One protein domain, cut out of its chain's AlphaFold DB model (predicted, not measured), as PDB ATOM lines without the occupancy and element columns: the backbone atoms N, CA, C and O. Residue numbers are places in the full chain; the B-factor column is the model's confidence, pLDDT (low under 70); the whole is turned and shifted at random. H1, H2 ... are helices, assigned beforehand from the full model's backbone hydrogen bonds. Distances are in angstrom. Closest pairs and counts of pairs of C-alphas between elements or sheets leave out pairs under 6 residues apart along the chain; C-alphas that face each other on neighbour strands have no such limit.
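Overview. This is residues 65 to 109 of the 338 residues of the protein "DDE-1 domain-containing protein" of Aphanomyces astaci (UniProt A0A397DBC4). Two helices cross each other as a slanted X, H2 folded back over H1 through a short link, with a loose crossing near the middle of each. After H2 a tail with no named element, residues 101 to 109, turns round beyond the end of H2 and folds back beside it, on the side away from H1. The printed part has 45 residues with two named helices, H1 then H2, and no named strand; the class is all helix. It is only just compact, close to loose, with a radius of gyration of the C-alphas of 11.1 A, and the C-alphas span 29 by 22 by 16 A.

Along the chain. H1 holds residues 67 to 82 and measures 22.6 A from C-alpha 67 at (31.335, 40.070, 42.281) to C-alpha 82 at (13.145, 53.450, 43.601). H2 holds residues 89 to 100 and measures 17.0 A, ending with C-alpha 100 at (21.256, 31.822, 35.240).

Arrangement. H1 and H2 only just touch, with 3 pairs of C-alphas within 8 A. The closest C-alphas are those of Leu 73 and Val 96, 7.6 A apart. H1 touches H2 with residues 73 to 77 alone, and H2 touches H1 with residues 92 to 96 alone. The two run opposite ways at a steep tilt of 48 degrees, 11.6 A from centre to centre. In H1 and H2, every O i to N i+4 pair is within hydrogen-bond range.

Size, cuts and confidence. The two C-alphas farthest apart, those of Gly 84 and Val 103, are 29.8 A apart. The printed part has no cut. The link from H1 to H2, 6 residues, is short. The mean pLDDT of the printed part is 79.9, and residues 98 to 104, of which 98 to 100 belong to H2, are under 70.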
ATOM      1  N   PHE A  65      28.902  33.474  44.655       71.94
ATOM      2  CA  PHE A  65      28.482  34.296  43.531       71.94
ATOM      3  C   PHE A  65      29.607  35.249  43.082       71.94
ATOM      4  O   PHE A  65      30.261  35.838  43.950       71.94
ATOM      5  N   PRO A  66      29.864  35.410  41.769       82.44
ATOM      6  CA  PRO A  66      30.839  36.376  41.261       82.44
ATOM      7  C   PRO A  66      30.493  37.826  41.638       82.44
ATOM      8  O   PRO A  66      29.322  38.192  41.689       82.44
ATOM      9  N   GLU A  67      31.514  38.670  41.842       81.19
ATOM     10  CA  GLU A  67      31.335  40.070  42.281       81.19
ATOM     11  C   GLU A  67      30.511  40.909  41.287       81.19
ATOM     12  O   GLU A  67      29.699  41.726  41.708       81.19
ATOM     13  N   GLN A  68      30.683  40.683  39.981       80.19
ATOM     14  CA  GLN A  68      29.925  41.379  38.930       80.19
ATOM     15  C   GLN A  68      28.435  41.042  38.997       80.19
ATOM     16  O   GLN A  68      27.601  41.937  39.031       80.19
ATOM     17  N   CYS A  69      28.103  39.757  39.120       78.94
ATOM     18  CA  CYS A  69      26.715  39.333  39.221       78.94
ATOM     19  C   CYS A  69      26.062  39.849  40.518       78.94
ATOM     20  O   CYS A  69      24.879  40.184  40.524       78.94
ATOM     21  N   GLU A  70      26.810  39.920  41.630       83.81
ATOM     22  CA  GLU A  70      26.319  40.513  42.884       83.81
ATOM     23  C   GLU A  70      26.009  42.009  42.705       83.81
ATOM     24  O   GLU A  70      24.979  42.465  43.197       83.81
ATOM     25  N   ALA A  71      26.844  42.748  41.965       83.75
ATOM     26  CA  ALA A  71      26.610  44.158  41.656       83.75
ATOM     27  C   ALA A  71      25.334  44.363  40.823       83.75
ATOM     28  O   ALA A  71      24.478  45.151  41.221       83.75
ATOM     29  N   ASP A  72      25.144  43.581  39.756       84.81
ATOM     30  CA  ASP A  72      23.943  43.663  38.911       84.81
ATOM     31  C   ASP A  72      22.653  43.403  39.709       84.81
ATOM     32  O   ASP A  72      21.624  44.054  39.504       84.81
ATOM     33  N   LEU A  73      22.694  42.455  40.656       86.00
ATOM     34  CA  LEU A  73      21.562  42.187  41.545       86.00
ATOM     35  C   LEU A  73      21.281  43.352  42.493       86.00
ATOM     36  O   LEU A  73      20.115  43.652  42.744       86.00
ATOM     37  N   VAL A  74      22.321  43.994  43.030       88.25
ATOM     38  CA  VAL A  74      22.172  45.167  43.901       88.25
ATOM     39  C   VAL A  74      21.554  46.331  43.133       88.25
ATOM     40  O   VAL A  74      20.605  46.934  43.635       88.25
ATOM     41  N   ASP A  75      22.020  46.596  41.913       89.69
ATOM     42  CA  ASP A  75      21.482  47.657  41.057       89.69
ATOM     43  C   ASP A  75      20.017  47.396  40.695       89.69
ATOM     44  O   ASP A  75      19.177  48.295  40.789       89.69
ATOM     45  N   TRP A  76      19.668  46.146  40.368       89.50
ATOM     46  CA  TRP A  76      18.277  45.764  40.123       89.50
ATOM     47  C   TRP A  76      17.394  45.936  41.369       89.50
ATOM     48  O   TRP A  76      16.296  46.481  41.264       89.50
ATOM     49  N   ILE A  77      17.863  45.520  42.554       90.25
ATOM     50  CA  ILE A  77      17.126  45.713  43.817       90.25
ATOM     51  C   ILE A  77      16.916  47.206  44.091       90.25
ATOM     52  O   ILE A  77      15.813  47.601  44.467       90.25
ATOM     53  N   ALA A  78      17.949  48.028  43.891       89.75
ATOM     54  CA  ALA A  78      17.868  49.472  44.071       89.75
ATOM     55  C   ALA A  78      16.867  50.105  43.094       89.75
ATOM     56  O   ALA A  78      16.026  50.892  43.524       89.75
ATOM     57  N   GLY A  79      16.894  49.715  41.815       89.19
ATOM     58  CA  GLY A  79      15.919  50.148  40.807       89.19
ATOM     59  C   GLY A  79      14.481  49.834  41.215       89.19
ATOM     60  O   GLY A  79      13.650  50.730  41.314       89.19
ATOM     61  N   MET A  80      14.219  48.580  41.583       89.31
ATOM     62  CA  MET A  80      12.897  48.138  42.042       89.31
ATOM     63  C   MET A  80      12.416  48.906  43.287       89.31
ATOM     64  O   MET A  80      11.236  49.234  43.403       89.31
ATOM     65  N   GLN A  81      13.318  49.228  44.221       92.75
ATOM     66  CA  GLN A  81      12.992  50.046  45.392       92.75
ATOM     67  C   GLN A  81      12.667  51.497  45.027       92.75
ATOM     68  O   GLN A  81      11.732  52.060  45.598       92.75
ATOM     69  N   MET A  82      13.410  52.094  44.091       90.50
ATOM     70  CA  MET A  82      13.145  53.450  43.601       90.50
ATOM     71  C   MET A  82      11.794  53.544  42.886       90.50
ATOM     72  O   MET A  82      11.088  54.534  43.062       90.50
ATOM     73  N   ASP A  83      11.394  52.486  42.179       89.00
ATOM     74  CA  ASP A  83      10.095  52.393  41.505       89.00
ATOM     75  C   ASP A  83       8.928  52.065  42.464       89.00
ATOM     76  O   ASP A  83       7.782  51.934  42.038       89.00
ATOM     77  N   GLY A  84       9.190  51.936  43.771       89.31
ATOM     78  CA  GLY A  84       8.169  51.670  44.790       89.31
ATOM     79  C   GLY A  84       7.773  50.196  44.936       89.31
ATOM     80  O   GLY A  84       6.831  49.887  45.667       89.31
ATOM     81  N   PHE A  85       8.509  49.280  44.303       87.19
ATOM     82  CA  PHE A  85       8.276  47.834  44.342       87.19
ATOM     83  C   PHE A  85       9.453  47.099  45.002       87.19
ATOM     84  O   PHE A  85      10.175  46.364  44.328       87.19
ATOM     85  N   PRO A  86       9.690  47.261  46.320       90.25
ATOM     86  CA  PRO A  86      10.815  46.618  46.992       90.25
ATOM     87  C   PRO A  86      10.727  45.085  46.849       90.25
ATOM     88  O   PRO A  86       9.761  44.487  47.335       90.25
ATOM     89  N   PRO A  87      11.713  44.430  46.207       87.50
ATOM     90  CA  PRO A  87      11.641  43.005  45.940       87.50
ATOM     91  C   PRO A  87      11.861  42.225  47.235       87.50
ATOM     92  O   PRO A  87      12.777  42.506  48.015       87.50
ATOM     93  N   ASP A  88      11.015  41.228  47.470       88.25
ATOM     94  CA  ASP A  88      11.148  40.338  48.610       88.25
ATOM     95  C   ASP A  88      12.205  39.249  48.349       88.25
ATOM     96  O   ASP A  88      12.774  39.109  47.261       88.25
ATOM     97  N   ARG A  89      12.496  38.439  49.374       84.12
ATOM     98  CA  ARG A  89      13.484  37.358  49.252       84.12
ATOM     99  C   ARG A  89      13.137  36.389  48.115       84.12
ATOM    100  O   ARG A  89      14.051  35.857  47.489       84.12
ATOM    101  N   ALA A  90      11.853  36.120  47.884       77.19
ATOM    102  CA  ALA A  90      11.417  35.204  46.838       77.19
ATOM    103  C   ALA A  90      11.683  35.791  45.445       77.19
ATOM    104  O   ALA A  90      12.278  35.108  44.612       77.19
ATOM    105  N   ALA A  91      11.347  37.062  45.225       80.31
ATOM    106  CA  ALA A  91      11.597  37.775  43.979       80.31
ATOM    107  C   ALA A  91      13.090  37.842  43.640       80.31
ATOM    108  O   ALA A  91      13.467  37.606  42.494       80.31
ATOM    109  N   ILE A  92      13.952  38.081  44.636       84.25
ATOM    110  CA  ILE A  92      15.409  38.071  44.438       84.25
ATOM    111  C   ILE A  92      15.886  36.683  43.995       84.25
ATOM    112  O   ILE A  92      16.663  36.577  43.051       84.25
ATOM    113  N   ILE A  93      15.403  35.610  44.633       80.06
ATOM    114  CA  ILE A  93      15.761  34.233  44.250       80.06
ATOM    115  C   ILE A  93      15.314  33.935  42.816       80.06
ATOM    116  O   ILE A  93      16.103  33.415  42.033       80.06
ATOM    117  N   VAL A  94      14.079  34.289  42.458       75.12
ATOM    118  CA  VAL A  94      13.555  34.095  41.098       75.12
ATOM    119  C   VAL A  94      14.367  34.894  40.081       75.12
ATOM    120  O   VAL A  94      14.698  34.363  39.026       75.12
ATOM    121  N   LYS A  95      14.753  36.135  40.402       77.88
ATOM    122  CA  LYS A  95      15.594  36.964  39.532       77.88
ATOM    123  C   LYS A  95      16.965  36.332  39.296       77.88
ATOM    124  O   LYS A  95      17.367  36.228  38.143       77.88
ATOM    125  N   VAL A  96      17.645  35.881  40.354       77.25
ATOM    126  CA  VAL A  96      18.956  35.207  40.247       77.25
ATOM    127  C   VAL A  96      18.847  33.973  39.354       77.25
ATOM    128  O   VAL A  96      19.633  33.801  38.431       77.25
ATOM    129  N   LEU A  97      17.830  33.145  39.585       71.94
ATOM    130  CA  LEU A  97      17.608  31.930  38.805       71.94
ATOM    131  C   LEU A  97      17.238  32.219  37.347       71.94
ATOM    132  O   LEU A  97      17.654  31.496  36.447       71.94
ATOM    133  N   GLY A  98      16.483  33.289  37.104       66.56
ATOM    134  CA  GLY A  98      16.184  33.766  35.758       66.56
ATOM    135  C   GLY A  98      17.421  34.294  35.028       66.56
ATOM    136  O   GLY A  98      17.520  34.114  33.821       66.56
ATOM    137  N   MET A  99      18.378  34.895  35.744       66.19
ATOM    138  CA  MET A  99      19.660  35.340  35.176       66.19
ATOM    139  C   MET A  99      20.594  34.168  34.839       66.19
ATOM    140  O   MET A  99      21.372  34.275  33.897       66.19
ATOM    141  N   GLU A 100      20.510  33.049  35.566       59.56
ATOM    142  CA  GLU A 100      21.256  31.822  35.240       59.56
ATOM    143  C   GLU A 100      20.650  31.049  34.057       59.56
ATOM    144  O   GLU A 100      21.363  30.309  33.373       59.56
ATOM    145  N   SER A 101      19.350  31.210  33.785       57.00
ATOM    146  CA  SER A 101      18.696  30.499  32.688       57.00
ATOM    147  C   SER A 101      19.055  31.117  31.336       57.00
ATOM    148  O   SER A 101      18.435  32.066  30.865       57.00
ATOM    149  N   CYS A 102      20.053  30.539  30.672       57.09
ATOM    150  CA  CYS A 102      20.480  30.923  29.325       57.09
ATOM    151  C   CYS A 102      19.540  30.434  28.207       57.09
ATOM    152  O   CYS A 102      19.831  30.641  27.030       57.09
ATOM    153  N   VAL A 103      18.431  29.770  28.552       68.75
ATOM    154  CA  VAL A 103      17.498  29.187  27.585       68.75
ATOM    155  C   VAL A 103      16.387  30.198  27.275       68.75
ATOM    156  O   VAL A 103      15.602  30.522  28.173       68.75
ATOM    157  N   PRO A 104      16.278  30.700  26.030       66.69
ATOM    158  CA  PRO A 104      15.184  31.583  25.635       66.69
ATOM    159  C   PRO A 104      13.825  30.929  25.896       66.69
ATOM    160  O   PRO A 104      13.680  29.723  25.715       66.69
ATOM    161  N   GLN A 105      12.831  31.723  26.308       71.00
ATOM    162  CA  GLN A 105      11.479  31.234  26.614       71.00
ATOM    163  C   GLN A 105      11.469  30.107  27.657       71.00
ATOM    164  O   GLN A 105      10.758  29.119  27.507       71.00
ATOM    165  N   SER A 106      12.259  30.252  28.719       74.06
ATOM    166  CA  SER A 106      12.217  29.369  29.884       74.06
ATOM    167  C   SER A 106      11.749  30.132  31.121       74.06
ATOM    168  O   SER A 106      11.979  31.334  31.253       74.06
ATOM    169  N   THR A 107      11.091  29.426  32.038       73.56
ATOM    170  CA  THR A 107      10.684  29.952  33.345       73.56
ATOM    171  C   THR A 107      11.290  29.079  34.430       73.56
ATOM    172  O   THR A 107      11.186  27.853  34.369       73.56
ATOM    173  N   VAL A 108      11.887  29.704  35.446       77.81
ATOM    174  CA  VAL A 108      12.412  29.005  36.623       77.81
ATOM    175  C   VAL A 108      11.573  29.369  37.840       77.81
ATOM    176  O   VAL A 108      11.345  30.541  38.128       77.81
ATOM    177  N   SER A 109      11.127  28.353  38.574       76.44
ATOM    178  CA  SER A 109      10.443  28.515  39.855       76.44
ATOM    179  C   SER A 109      10.993  27.521  40.875       76.44
ATOM    180  O   SER A 109      11.596  26.512  40.507       76.44
TER     181      SER A 109